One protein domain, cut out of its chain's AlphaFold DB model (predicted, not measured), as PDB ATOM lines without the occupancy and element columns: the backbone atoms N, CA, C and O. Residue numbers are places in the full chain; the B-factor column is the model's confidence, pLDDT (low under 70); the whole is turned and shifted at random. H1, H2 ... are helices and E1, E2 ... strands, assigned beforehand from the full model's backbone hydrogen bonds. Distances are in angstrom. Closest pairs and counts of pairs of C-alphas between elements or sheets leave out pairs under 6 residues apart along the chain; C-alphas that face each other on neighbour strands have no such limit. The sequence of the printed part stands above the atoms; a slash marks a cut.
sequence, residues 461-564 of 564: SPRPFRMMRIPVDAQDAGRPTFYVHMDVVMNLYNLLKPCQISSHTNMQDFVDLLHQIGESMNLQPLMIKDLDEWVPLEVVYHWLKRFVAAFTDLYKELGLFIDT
ATOM      1  N   SER A 461     177.597 142.808 194.701       53.00
ATOM      2  CA  SER A 461     177.700 142.865 193.237       53.00
ATOM      3  C   SER A 461     176.607 143.759 192.634       53.00
ATOM      4  O   SER A 461     175.513 143.841 193.193       53.00
ATOM      5  N   PRO A 462     176.847 144.412 191.477       50.22
ATOM      6  CA  PRO A 462     178.108 144.490 190.735       50.22
ATOM      7  C   PRO A 462     178.936 145.764 191.009       50.22
ATOM      8  O   PRO A 462     180.027 145.884 190.460       50.22
ATOM      9  N   ARG A 463     178.443 146.739 191.792       60.41
ATOM     10  CA  ARG A 463     179.167 147.995 192.087       60.41
ATOM     11  C   ARG A 463     178.827 148.528 193.490       60.41
ATOM     12  O   ARG A 463     177.911 149.340 193.590       60.41
ATOM     13  N   PRO A 464     179.547 148.119 194.553       64.06
ATOM     14  CA  PRO A 464     179.359 148.699 195.890       64.06
ATOM     15  C   PRO A 464     179.682 150.194 195.908       64.06
ATOM     16  O   PRO A 464     179.067 150.955 196.651       64.06
ATOM     17  N   PHE A 465     180.606 150.605 195.032       69.50
ATOM     18  CA  PHE A 465     181.013 151.986 194.840       69.50
ATOM     19  C   PHE A 465     180.547 152.501 193.479       69.50
ATOM     20  O   PHE A 465     180.863 151.928 192.430       69.50
ATOM     21  N   ARG A 466     179.827 153.622 193.479       70.88
ATOM     22  CA  ARG A 466     179.426 154.336 192.267       70.88
ATOM     23  C   ARG A 466     180.092 155.701 192.247       70.88
ATOM     24  O   ARG A 466     179.812 156.550 193.081       70.88
ATOM     25  N   MET A 467     180.962 155.932 191.270       72.31
ATOM     26  CA  MET A 467     181.503 157.266 191.025       72.31
ATOM     27  C   MET A 467     180.454 158.100 190.281       72.31
ATOM     28  O   MET A 467     180.026 157.719 189.188       72.31
ATOM     29  N   MET A 468     180.042 159.229 190.853       66.06
ATOM     30  CA  MET A 468     179.157 160.189 190.189       66.06
ATOM     31  C   MET A 468     179.755 161.590 190.242       66.06
ATOM     32  O   MET A 468     180.367 162.004 191.224       66.06
ATOM     33  N   ARG A 469     179.571 162.336 189.151       64.31
ATOM     34  CA  ARG A 469     179.929 163.751 189.079       64.31
ATOM     35  C   ARG A 469     178.657 164.565 189.266       64.31
ATOM     36  O   ARG A 469     177.816 164.583 188.371       64.31
ATOM     37  N   ILE A 470     178.512 165.209 190.419       61.91
ATOM     38  CA  ILE A 470     177.378 166.098 190.677       61.91
ATOM     39  C   ILE A 470     177.668 167.454 190.018       61.91
ATOM     40  O   ILE A 470     178.759 167.999 190.217       61.91
ATOM     41  N   PRO A 471     176.738 168.024 189.237       54.41
ATOM     42  CA  PRO A 471     176.825 169.420 188.838       54.41
ATOM     43  C   PRO A 471     176.498 170.294 190.055       54.41
ATOM     44  O   PRO A 471     175.339 170.412 190.442       54.41
ATOM     45  N   VAL A 472     177.520 170.867 190.690       54.25
ATOM     46  CA  VAL A 472     177.336 171.869 191.749       54.25
ATOM     47  C   VAL A 472     177.437 173.252 191.113       54.25
ATOM     48  O   VAL A 472     178.464 173.593 190.520       54.25
ATOM     49  N   ASP A 473     176.363 174.036 191.208       47.03
ATOM     50  CA  ASP A 473     176.373 175.441 190.816       47.03
ATOM     51  C   ASP A 473     177.206 176.258 191.816       47.03
ATOM     52  O   ASP A 473     176.977 176.225 193.022       47.03
ATOM     53  N   ALA A 474     178.144 177.022 191.253       39.97
ATOM     54  CA  ALA A 474     179.025 178.008 191.875       39.97
ATOM     55  C   ALA A 474     180.126 177.493 192.840       39.97
ATOM     56  O   ALA A 474     179.935 177.315 194.036       39.97
ATOM     57  N   GLN A 475     181.342 177.484 192.280       45.34
ATOM     58  CA  GLN A 475     182.616 177.888 192.903       45.34
ATOM     59  C   GLN A 475     183.555 176.894 193.594       45.34
ATOM     60  O   GLN A 475     184.646 177.338 193.925       45.34
ATOM     61  N   ASP A 476     183.315 175.583 193.628       45.00
ATOM     62  CA  ASP A 476     184.415 174.653 193.937       45.00
ATOM     63  C   ASP A 476     184.437 173.407 193.043       45.00
ATOM     64  O   ASP A 476     183.419 172.880 192.604       45.00
ATOM     65  N   ALA A 477     185.658 173.021 192.677       47.47
ATOM     66  CA  ALA A 477     186.013 172.140 191.573       47.47
ATOM     67  C   ALA A 477     185.227 170.818 191.526       47.47
ATOM     68  O   ALA A 477     185.158 170.091 192.512       47.47
ATOM     69  N   GLY A 478     184.740 170.458 190.332       54.34
ATOM     70  CA  GLY A 478     184.038 169.206 190.038       54.34
ATOM     71  C   GLY A 478     184.893 167.944 190.191       54.34
ATOM     72  O   GLY A 478     185.194 167.285 189.192       54.34
ATOM     73  N   ARG A 479     185.267 167.615 191.430       63.81
ATOM     74  CA  ARG A 479     185.872 166.341 191.809       63.81
ATOM     75  C   ARG A 479     184.794 165.250 191.761       63.81
ATOM     76  O   ARG A 479     183.666 165.501 192.180       63.81
ATOM     77  N   PRO A 480     185.098 164.070 191.203       70.12
ATOM     78  CA  PRO A 480     184.185 162.938 191.271       70.12
ATOM     79  C   PRO A 480     184.003 162.516 192.734       70.12
ATOM     80  O   PRO A 480     184.992 162.328 193.437       70.12
ATOM     81  N   THR A 481     182.753 162.365 193.164       75.75
ATOM     82  CA  THR A 481     182.391 161.874 194.500       75.75
ATOM     83  C   THR A 481     182.085 160.386 194.389       75.75
ATOM     84  O   THR A 481     181.427 159.945 193.434       75.75
ATOM     85  N   PHE A 482     182.584 159.597 195.335       83.69
ATOM     86  CA  PHE A 482     182.257 158.179 195.412       83.69
ATOM     87  C   PHE A 482     181.010 157.996 196.262       83.69
ATOM     88  O   PHE A 482     180.862 158.619 197.301       83.69
ATOM     89  N   TYR A 483     180.116 157.124 195.827       84.00
ATOM     90  CA  TYR A 483     178.903 156.780 196.551       84.00
ATOM     91  C   TYR A 483     178.918 155.317 196.922       84.00
ATOM     92  O   TYR A 483     179.395 154.489 196.149       84.00
ATOM     93  N   VAL A 484     178.340 155.016 198.071       85.88
ATOM     94  CA  VAL A 484     178.185 153.682 198.623       85.88
ATOM     95  C   VAL A 484     176.704 153.321 198.616       85.88
ATOM     96  O   VAL A 484     175.860 154.152 198.954       85.88
ATOM     97  N   HIS A 485     176.380 152.094 198.215       86.12
ATOM     98  CA  HIS A 485     175.004 151.602 198.249       86.12
ATOM     99  C   HIS A 485     174.471 151.496 199.687       86.12
ATOM    100  O   HIS A 485     175.218 151.184 200.618       86.12
ATOM    101  N   MET A 486     173.161 151.688 199.857       83.38
ATOM    102  CA  MET A 486     172.482 151.633 201.153       83.38
ATOM    103  C   MET A 486     172.756 150.344 201.941       83.38
ATOM    104  O   MET A 486     172.911 150.375 203.158       83.38
ATOM    105  N   ASP A 487     172.878 149.205 201.264       83.62
ATOM    106  CA  ASP A 487     173.142 147.913 201.913       83.62
ATOM    107  C   ASP A 487     174.465 147.884 202.699       83.62
ATOM    108  O   ASP A 487     174.537 147.262 203.760       83.62
ATOM    109  N   VAL A 488     175.498 148.599 202.236       84.75
ATOM    110  CA  VAL A 488     176.769 148.725 202.971       84.75
ATOM    111  C   VAL A 488     176.530 149.491 204.271       84.75
ATOM    112  O   VAL A 488     176.987 149.087 205.336       84.75
ATOM    113  N   VAL A 489     175.732 150.558 204.225       87.56
ATOM    114  CA  VAL A 489     175.339 151.324 205.416       87.56
ATOM    115  C   VAL A 489     174.535 150.454 206.391       87.56
ATOM    116  O   VAL A 489     174.734 150.538 207.605       87.56
ATOM    117  N   MET A 490     173.678 149.565 205.885       85.88
ATOM    118  CA  MET A 490     172.918 148.627 206.718       85.88
ATOM    119  C   MET A 490     173.814 147.589 207.399       85.88
ATOM    120  O   MET A 490     173.654 147.314 208.592       85.88
ATOM    121  N   ASN A 491     174.774 147.019 206.673       85.31
ATOM    122  CA  ASN A 491     175.739 146.083 207.247       85.31
ATOM    123  C   ASN A 491     176.623 146.773 208.299       85.31
ATOM    124  O   ASN A 491     176.852 146.205 209.369       85.31
ATOM    125  N   LEU A 492     177.023 148.023 208.050       87.94
ATOM    126  CA  LEU A 492     177.740 148.853 209.014       87.94
ATOM    127  C   LEU A 492     176.921 149.069 210.293       87.94
ATOM    128  O   LEU A 492     177.420 148.864 211.399       87.94
ATOM    129  N   TYR A 493     175.640 149.421 210.153       87.62
ATOM    130  CA  TYR A 493     174.726 149.572 211.285       87.62
ATOM    131  C   TYR A 493     174.607 148.278 212.101       87.62
ATOM    132  O   TYR A 493     174.670 148.308 213.332       87.62
ATOM    133  N   ASN A 494     174.474 147.129 211.434       85.00
ATOM    134  CA  ASN A 494     174.377 145.833 212.101       85.00
ATOM    135  C   ASN A 494     175.658 145.463 212.859       85.00
ATOM    136  O   ASN A 494     175.564 144.919 213.961       85.00
ATOM    137  N   LEU A 495     176.829 145.788 212.303       84.50
ATOM    138  CA  LEU A 495     178.125 145.551 212.939       84.50
ATOM    139  C   LEU A 495     178.335 146.447 214.168       84.50
ATOM    140  O   LEU A 495     178.857 145.992 215.182       84.50
ATOM    141  N   LEU A 496     177.886 147.704 214.106       82.62
ATOM    142  CA  LEU A 496     178.019 148.676 215.197       82.62
ATOM    143  C   LEU A 496     176.922 148.566 216.261       82.62
ATOM    144  O   LEU A 496     177.055 149.142 217.340       82.62
ATOM    145  N   LYS A 497     175.849 147.815 216.000       79.19
ATOM    146  CA  LYS A 497     174.724 147.624 216.926       79.19
ATOM    147  C   LYS A 497     175.145 147.211 218.348       79.19
ATOM    148  O   LYS A 497     174.588 147.776 219.288       79.19
ATOM    149  N   PRO A 498     176.111 146.291 218.566       67.75
ATOM    150  CA  PRO A 498     176.581 145.952 219.913       67.75
ATOM    151  C   PRO A 498     177.273 147.119 220.640       67.75
ATOM    152  O   PRO A 498     177.277 147.152 221.867       67.75
ATOM    153  N   CYS A 499     177.832 148.082 219.898       65.50
ATOM    154  CA  CYS A 499     178.536 149.256 220.421       65.50
ATOM    155  C   CYS A 499     177.614 150.473 220.640       65.50
ATOM    156  O   CYS A 499     178.054 151.492 221.172       65.50
ATOM    157  N   GLN A 500     176.334 150.404 220.255       64.25
ATOM    158  CA  GLN A 500     175.361 151.479 220.470       64.25
ATOM    159  C   GLN A 500     174.866 151.465 221.927       64.25
ATOM    160  O   GLN A 500     173.841 150.880 222.261       64.25
ATOM    161  N   ILE A 501     175.612 152.130 222.813       50.81
ATOM    162  CA  ILE A 501     175.422 152.093 224.275       50.81
ATOM    163  C   ILE A 501     174.089 152.728 224.744       50.81
ATOM    164  O   ILE A 501     173.674 152.494 225.878       50.81
ATOM    165  N   SER A 502     173.377 153.520 223.924       45.91
ATOM    166  CA  SER A 502     172.187 154.241 224.432       45.91
ATOM    167  C   SER A 502     171.132 154.737 223.437       45.91
ATOM    168  O   SER A 502     170.112 155.273 223.876       45.91
ATOM    169  N   SER A 503     171.300 154.593 222.123       51.72
ATOM    170  CA  SER A 503     170.385 155.241 221.181       51.72
ATOM    171  C   SER A 503     169.354 154.264 220.614       51.72
ATOM    172  O   SER A 503     169.704 153.347 219.880       51.72
ATOM    173  N   HIS A 504     168.068 154.506 220.885       57.38
ATOM    174  CA  HIS A 504     166.914 153.895 220.202       57.38
ATOM    175  C   HIS A 504     166.824 154.262 218.703       57.38
ATOM    176  O   HIS A 504     165.729 154.297 218.146       57.38
ATOM    177  N   THR A 505     167.943 154.600 218.066       65.06
ATOM    178  CA  THR A 505     168.016 154.971 216.658       65.06
ATOM    179  C   THR A 505     167.625 153.749 215.853       65.06
ATOM    180  O   THR A 505     168.319 152.735 215.896       65.06
ATOM    181  N   ASN A 506     166.488 153.804 215.166       79.69
ATOM    182  CA  ASN A 506     166.153 152.745 214.233       79.69
ATOM    183  C   ASN A 506     167.135 152.775 213.062       79.69
ATOM    184  O   ASN A 506     167.727 153.802 212.742       79.69
ATOM    185  N   MET A 507     167.251 151.643 212.373       82.44
ATOM    186  CA  MET A 507     168.054 151.519 211.155       82.44
ATOM    187  C   MET A 507     167.721 152.621 210.131       82.44
ATOM    188  O   MET A 507     168.622 153.198 209.536       82.44
ATOM    189  N   GLN A 508     166.436 152.969 209.997       83.38
ATOM    190  CA  GLN A 508     165.994 154.066 209.135       83.38
ATOM    191  C   GLN A 508     166.497 155.434 209.617       83.38
ATOM    192  O   GLN A 508     166.995 156.211 208.814       83.38
ATOM    193  N   ASP A 509     166.443 155.706 210.923       84.88
ATOM    194  CA  ASP A 509     166.910 156.978 211.485       84.88
ATOM    195  C   ASP A 509     168.429 157.157 211.281       84.88
ATOM    196  O   ASP A 509     168.911 158.275 211.115       84.88
ATOM    197  N   PHE A 510     169.196 156.057 211.290       86.69
ATOM    198  CA  PHE A 510     170.636 156.076 211.015       86.69
ATOM    199  C   PHE A 510     170.940 156.436 209.557       86.69
ATOM    200  O   PHE A 510     171.823 157.250 209.290       86.69
ATOM    201  N   VAL A 511     170.184 155.869 208.619       85.69
ATOM    202  CA  VAL A 511     170.284 156.213 207.198       85.69
ATOM    203  C   VAL A 511     169.911 157.675 206.962       85.69
ATOM    204  O   VAL A 511     170.662 158.406 206.317       85.69
ATOM    205  N   ASP A 512     168.797 158.119 207.543       85.88
ATOM    206  CA  ASP A 512     168.320 159.495 207.413       85.88
ATOM    207  C   ASP A 512     169.346 160.495 207.976       85.88
ATOM    208  O   ASP A 512     169.553 161.564 207.400       85.88
ATOM    209  N   LEU A 513     170.047 160.138 209.062       88.12
ATOM    210  CA  LEU A 513     171.150 160.931 209.608       88.12
ATOM    211  C   LEU A 513     172.294 161.093 208.596       88.12
ATOM    212  O   LEU A 513     172.806 162.199 208.432       88.12
ATOM    213  N   LEU A 514     172.708 160.018 207.918       87.94
ATOM    214  CA  LEU A 514     173.777 160.094 206.920       87.94
ATOM    215  C   LEU A 514     173.352 160.921 205.701       87.94
ATOM    216  O   LEU A 514     174.136 161.747 205.236       87.94
ATOM    217  N   HIS A 515     172.107 160.791 205.241       86.25
ATOM    218  CA  HIS A 515     171.571 161.650 204.182       86.25
ATOM    219  C   HIS A 515     171.553 163.128 204.587       86.25
ATOM    220  O   HIS A 515     172.032 163.970 203.831       86.25
ATOM    221  N   GLN A 516     171.120 163.456 205.808       86.25
ATOM    222  CA  GLN A 516     171.165 164.832 206.321       86.25
ATOM    223  C   GLN A 516     172.592 165.391 206.384       86.25
ATOM    224  O   GLN A 516     172.815 166.569 206.094       86.25
ATOM    225  N   ILE A 517     173.578 164.562 206.743       85.56
ATOM    226  CA  ILE A 517     174.988 164.968 206.717       85.56
ATOM    227  C   ILE A 517     175.432 165.221 205.270       85.56
ATOM    228  O   ILE A 517     176.036 166.262 205.006       85.56
ATOM    229  N   GLY A 518     175.086 164.340 204.328       82.62
ATOM    230  CA  GLY A 518     175.376 164.516 202.901       82.62
ATOM    231  C   GLY A 518     174.758 165.781 202.306       82.62
ATOM    232  O   GLY A 518     175.438 166.515 201.585       82.62
ATOM    233  N   GLU A 519     173.515 166.092 202.670       82.56
ATOM    234  CA  GLU A 519     172.836 167.342 202.316       82.56
ATOM    235  C   GLU A 519     173.575 168.557 202.892       82.56
ATOM    236  O   GLU A 519     173.845 169.516 202.171       82.56
ATOM    237  N   SER A 520     173.972 168.508 204.169       81.50
ATOM    238  CA  SER A 520     174.695 169.608 204.826       81.50
ATOM    239  C   SER A 520     176.079 169.875 204.223       81.50
ATOM    240  O   SER A 520     176.548 171.012 204.219       81.50
ATOM    241  N   MET A 521     176.719 168.834 203.684       80.38
ATOM    242  CA  MET A 521     178.007 168.913 202.993       80.38
ATOM    243  C   MET A 521     177.864 169.309 201.514       80.38
ATOM    244  O   MET A 521     178.867 169.369 200.808       80.38
ATOM    245  N   ASN A 522     176.641 169.578 201.033       76.19
ATOM    246  CA  ASN A 522     176.318 169.806 199.619       76.19
ATOM    247  C   ASN A 522     176.742 168.648 198.690       76.19
ATOM    248  O   ASN A 522     176.943 168.849 197.492       76.19
ATOM    249  N   LEU A 523     176.862 167.431 199.227       76.62
ATOM    250  CA  LEU A 523     177.218 166.221 198.479       76.62
ATOM    251  C   LEU A 523     175.988 165.425 198.028       76.62
ATOM    252  O   LEU A 523     176.130 164.494 197.247       76.62
ATOM    253  N   GLN A 524     174.786 165.774 198.493       71.62
ATOM    254  CA  GLN A 524     173.548 165.068 198.155       71.62
ATOM    255  C   GLN A 524     172.400 166.061 197.889       71.62
ATOM    256  O   GLN A 524     171.713 166.482 198.816       71.62
ATOM    257  N   PRO A 525     172.190 166.499 196.631       67.94
ATOM    258  CA  PRO A 525     171.112 167.425 196.294       67.94
ATOM    259  C   PRO A 525     169.726 166.764 196.359       67.94
ATOM    260  O   PRO A 525     169.485 165.762 195.688       67.94
ATOM    261  N   LEU A 526     168.773 167.415 197.039       63.38
ATOM    262  CA  LEU A 526     167.377 166.965 197.231       63.38
ATOM    263  C   LEU A 526     166.590 166.656 195.940       63.38
ATOM    264  O   LEU A 526     165.513 166.066 195.982       63.38
ATOM    265  N   MET A 527     167.074 167.115 194.786       57.28
ATOM    266  CA  MET A 527     166.347 167.051 193.514       57.28
ATOM    267  C   MET A 527     166.640 165.781 192.701       57.28
ATOM    268  O   MET A 527     165.991 165.565 191.676       57.28
ATOM    269  N   ILE A 528     167.598 164.947 193.121       65.56
ATOM    270  CA  ILE A 528     168.034 163.763 192.368       65.56
ATOM    271  C   ILE A 528     167.583 162.490 193.093       65.56
ATOM    272  O   ILE A 528     168.264 162.000 193.985       65.56
ATOM    273  N   LYS A 529     166.452 161.923 192.659       63.78
ATOM    274  CA  LYS A 529     165.859 160.703 193.250       63.78
ATOM    275  C   LYS A 529     166.757 159.467 193.179       63.78
ATOM    276  O   LYS A 529     166.642 158.573 194.004       63.78
ATOM    277  N   ASP A 530     167.670 159.417 192.211       67.12
ATOM    278  CA  ASP A 530     168.605 158.297 192.056       67.12
ATOM    279  C   ASP A 530     169.630 158.207 193.204       67.12
ATOM    280  O   ASP A 530     170.349 157.213 193.284       67.12
ATOM    281  N   LEU A 531     169.733 159.232 194.065       71.19
ATOM    282  CA  LEU A 531     170.611 159.240 195.240       71.19
ATOM    283  C   LEU A 531     169.926 158.723 196.515       71.19
ATOM    284  O   LEU A 531     170.610 158.545 197.512       71.19
ATOM    285  N   ASP A 532     168.623 158.433 196.508       75.88
ATOM    286  CA  ASP A 532     167.918 157.983 197.723       75.88
ATOM    287  C   ASP A 532     168.421 156.609 198.229       75.88
ATOM    288  O   ASP A 532     168.293 156.282 199.408       75.88
ATOM    289  N   GLU A 533     169.027 155.807 197.346       80.69
ATOM    290  CA  GLU A 533     169.623 154.492 197.645       80.69
ATOM    291  C   GLU A 533     171.156 154.545 197.826       80.69
ATOM    292  O   GLU A 533     171.803 153.508 198.003       80.69
ATOM    293  N   TRP A 534     171.760 155.738 197.763       84.75
ATOM    294  CA  TRP A 534     173.211 155.926 197.709       84.75
ATOM    295  C   TRP A 534     173.683 157.021 198.666       84.75
ATOM    296  O   TRP A 534     173.241 158.162 198.597       84.75
ATOM    297  N   VAL A 535     174.681 156.710 199.489       87.06
ATOM    298  CA  VAL A 535     175.275 157.658 200.444       87.06
ATOM    299  C   VAL A 535     176.689 158.033 199.987       87.06
ATOM    300  O   VAL A 535     177.447 157.134 199.618       87.06
ATOM    301  N   PRO A 536     177.099 159.316 200.003       87.50
ATOM    302  CA  PRO A 536     178.477 159.688 199.684       87.50
ATOM    303  C   PRO A 536     179.488 158.983 200.605       87.50
ATOM    304  O   PRO A 536     179.336 158.983 201.829       87.50
ATOM    305  N   LEU A 537     180.545 158.400 200.038       87.81
ATOM    306  CA  LEU A 537     181.597 157.690 200.771       87.81
ATOM    307  C   LEU A 537     182.280 158.615 201.779       87.81
ATOM    308  O   LEU A 537     182.576 158.204 202.896       87.81
ATOM    309  N   GLU A 538     182.475 159.877 201.407       86.62
ATOM    310  CA  GLU A 538     183.055 160.913 202.256       86.62
ATOM    311  C   GLU A 538     182.209 161.146 203.513       86.62
ATOM    312  O   GLU A 538     182.760 161.375 204.589       86.62
ATOM    313  N   VAL A 539     180.883 161.035 203.404       89.50
ATOM    314  CA  VAL A 539     179.960 161.168 204.540       89.50
ATOM    315  C   VAL A 539     180.092 159.973 205.477       89.50
ATOM    316  O   VAL A 539     180.228 160.165 206.685       89.50
ATOM    317  N   VAL A 540     180.101 158.752 204.930       89.81
ATOM    318  CA  VAL A 540     180.257 157.520 205.721       89.81
ATOM    319  C   VAL A 540     181.614 157.509 206.428       89.81
ATOM    320  O   VAL A 540     181.679 157.281 207.634       89.81
ATOM    321  N   TYR A 541     182.686 157.831 205.701       90.69
ATOM    322  CA  TYR A 541     184.046 157.915 206.231       90.69
ATOM    323  C   TYR A 541     184.160 158.982 207.326       90.69
ATOM    324  O   TYR A 541     184.669 158.710 208.412       90.69
ATOM    325  N   HIS A 542     183.636 160.190 207.085       89.38
ATOM    326  CA  HIS A 542     183.668 161.271 208.070       89.38
ATOM    327  C   HIS A 542     182.892 160.910 209.340       89.38
ATOM    328  O   HIS A 542     183.369 161.157 210.450       89.38
ATOM    329  N   TRP A 543     181.706 160.315 209.191       90.62
ATOM    330  CA  TRP A 543     180.908 159.869 210.326       90.62
ATOM    331  C   TRP A 543     181.637 158.787 211.131       90.62
ATOM    332  O   TRP A 543     181.754 158.921 212.351       90.62
ATOM    333  N   LEU A 544     182.197 157.772 210.460       89.94
ATOM    334  CA  LEU A 544     182.949 156.696 211.108       89.94
ATOM    335  C   LEU A 544     184.176 157.210 211.850       89.94
ATOM    336  O   LEU A 544     184.369 156.862 213.011       89.94
ATOM    337  N   LYS A 545     184.957 158.098 211.231       90.62
ATOM    338  CA  LYS A 545     186.130 158.701 211.869       90.62
ATOM    339  C   LYS A 545     185.755 159.443 213.152       90.62
ATOM    340  O   LYS A 545     186.419 159.286 214.172       90.62
ATOM    341  N   ARG A 546     184.648 160.197 213.151       89.81
ATOM    342  CA  ARG A 546     184.152 160.874 214.363       89.81
ATOM    343  C   ARG A 546     183.616 159.905 215.414       89.81
ATOM    344  O   ARG A 546     183.803 160.157 216.601       89.81
ATOM    345  N   PHE A 547     182.958 158.826 214.994       88.00
ATOM    346  CA  PHE A 547     182.479 157.781 215.897       88.00
ATOM    347  C   PHE A 547     183.645 157.078 216.603       88.00
ATOM    348  O   PHE A 547     183.642 156.972 217.828       88.00
ATOM    349  N   VAL A 548     184.664 156.663 215.845       88.25
ATOM    350  CA  VAL A 548     185.873 156.016 216.373       88.25
ATOM    351  C   VAL A 548     186.636 156.972 217.287       88.25
ATOM    352  O   VAL A 548     186.971 156.583 218.401       88.25
ATOM    353  N   ALA A 549     186.818 158.235 216.892       88.12
ATOM    354  CA  ALA A 549     187.466 159.239 217.736       88.12
ATOM    355  C   ALA A 549     186.742 159.411 219.084       88.12
ATOM    356  O   ALA A 549     187.364 159.289 220.137       88.12
ATOM    357  N   ALA A 550     185.415 159.579 219.069       86.00
ATOM    358  CA  ALA A 550     184.623 159.692 220.295       86.00
ATOM    359  C   ALA A 550     184.712 158.431 221.172       86.00
ATOM    360  O   ALA A 550     184.736 158.525 222.399       86.00
ATOM    361  N   PHE A 551     184.779 157.249 220.555       83.31
ATOM    362  CA  PHE A 551     184.976 155.995 221.275       83.31
ATOM    363  C   PHE A 551     186.368 155.931 221.918       83.31
ATOM    364  O   PHE A 551     186.473 155.590 223.093       83.31
ATOM    365  N   THR A 552     187.427 156.323 221.205       83.19
ATOM    366  CA  THR A 552     188.781 156.379 221.779       83.19
ATOM    367  C   THR A 552     188.886 157.394 222.917       83.19
ATOM    368  O   THR A 552     189.485 157.088 223.945       83.19
ATOM    369  N   ASP A 553     188.248 158.560 222.786       85.25
ATOM    370  CA  ASP A 553     188.226 159.590 223.829       85.25
ATOM    371  C   ASP A 553     187.514 159.088 225.092       85.25
ATOM    372  O   ASP A 553     188.012 159.281 226.200       85.25
ATOM    373  N   LEU A 554     186.412 158.346 224.941       83.19
ATOM    374  CA  LEU A 554     185.723 157.709 226.065       83.19
ATOM    375  C   LEU A 554     186.633 156.724 226.814       83.19
ATOM    376  O   LEU A 554     186.661 156.723 228.044       83.19
ATOM    377  N   TYR A 555     187.393 155.891 226.100       77.56
ATOM    378  CA  TYR A 555     188.347 154.980 226.741       77.56
ATOM    379  C   TYR A 555     189.479 155.735 227.442       77.56
ATOM    380  O   TYR A 555     189.949 155.283 228.490       77.56
ATOM    381  N   LYS A 556     189.886 156.896 226.900       78.62
ATOM    382  CA  LYS A 556     190.927 157.747 227.498       78.62
ATOM    383  C   LYS A 556     190.428 158.318 228.815       78.62
ATOM    384  O   LYS A 556     191.121 158.226 229.825       78.62
ATOM    385  N   GLU A 557     189.197 158.820 228.833       82.38
ATOM    386  CA  GLU A 557     188.555 159.343 230.042       82.38
ATOM    387  C   GLU A 557     188.315 158.273 231.115       82.38
ATOM    388  O   GLU A 557     188.428 158.560 232.306       82.38
ATOM    389  N   LEU A 558     188.017 157.032 230.718       78.19
ATOM    390  CA  LEU A 558     187.806 155.921 231.650       78.19
ATOM    391  C   LEU A 558     189.103 155.386 232.281       78.19
ATOM    392  O   LEU A 558     189.026 154.535 233.169       78.19
ATOM    393  N   GLY A 559     190.279 155.862 231.853       69.81
ATOM    394  CA  GLY A 559     191.570 155.412 232.383       69.81
ATOM    395  C   GLY A 559     191.843 153.929 232.114       69.81
ATOM    396  O   GLY A 559     192.540 153.281 232.888       69.81
ATOM    397  N   LEU A 560     191.259 153.382 231.043       67.19
ATOM    398  CA  LEU A 560     191.431 151.982 230.632       67.19
ATOM    399  C   LEU A 560     192.675 151.770 229.757       67.19
ATOM    400  O   LEU A 560     192.902 150.664 229.271       67.19
ATOM    401  N   PHE A 561     193.483 152.814 229.578       61.44
ATOM    402  CA  PHE A 561     194.807 152.697 228.990       61.44
ATOM    403  C   PHE A 561     195.721 152.025 230.002       61.44
ATOM    404  O   PHE A 561     195.989 152.554 231.080       61.44
ATOM    405  N   ILE A 562     196.176 150.830 229.653       50.03
ATOM    406  CA  ILE A 562     197.368 150.274 230.265       50.03
ATOM    407  C   ILE A 562     198.506 151.042 229.599       50.03
ATOM    408  O   ILE A 562     198.740 150.844 228.410       50.03
ATOM    409  N   ASP A 563     199.143 151.961 230.329       40.81
ATOM    410  CA  ASP A 563     200.439 152.502 229.919       40.81
ATOM    411  C   ASP A 563     201.366 151.292 229.718       40.81
ATOM    412  O   ASP A 563     201.726 150.615 230.686       40.81
ATOM    413  N   THR A 564     201.645 150.948 228.462       36.56
ATOM    414  CA  THR A 564     202.628 149.923 228.086       36.56
ATOM    415  C   THR A 564     204.039 150.433 228.283       36.56
ATOM    416  O   THR A 564     204.296 151.578 227.842       36.56
TER     417      THR A 564
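AT A GLANCE: This is residues 461 to 564 of the 564 residues of the protein "CYCL protein" of Symbiodinium sp. CCMP2592 (UniProt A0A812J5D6). A small antiparallel sheet, E1 E2 E3, stands at one end; H1 and H3 run away from it side by side, and H2 crosses steeply, touching both. Residues 545 to 550 and 552 to 564 stick out. The printed part has 104 residues, ordered E1 E2 H1 H2 E3 H3, mostly helix, loose, radius of gyration of the C-alphas 16.4 A, spans 50 by 29 by 26 A.

HOW THE PARTS SIT: E1, residues 465 to 468, and E2, residues 481 to 485, form a hairpin, with N 466 and O 483 2.8 A apart; N 484 of E2 and O 535 of E3, residues 534 to 536, are 2.8 A apart. H2, residues 507 to 520, touches H1, residues 486 to 499, at 65 degrees, a steep tilt, closest C-alphas Tyr 493 and Met 507, 7.0 A. Every O i to N i+4 pair is within hydrogen-bond range in H2 and H3, residues 537 to 557; 8 of 10 in H1.

IN THESE COORDINATES: E1 begins at C-alpha 465, (181.013, 151.986, 194.840); H3, 30.1 A long, ends at C-alpha 557, (188.555, 159.343, 230.042).

THE WHOLE: The printed part has no cut; links E1 to E2 and H2 to E3 are long. Mean pLDDT of the printed part is 74.3; 37 residues are under 70.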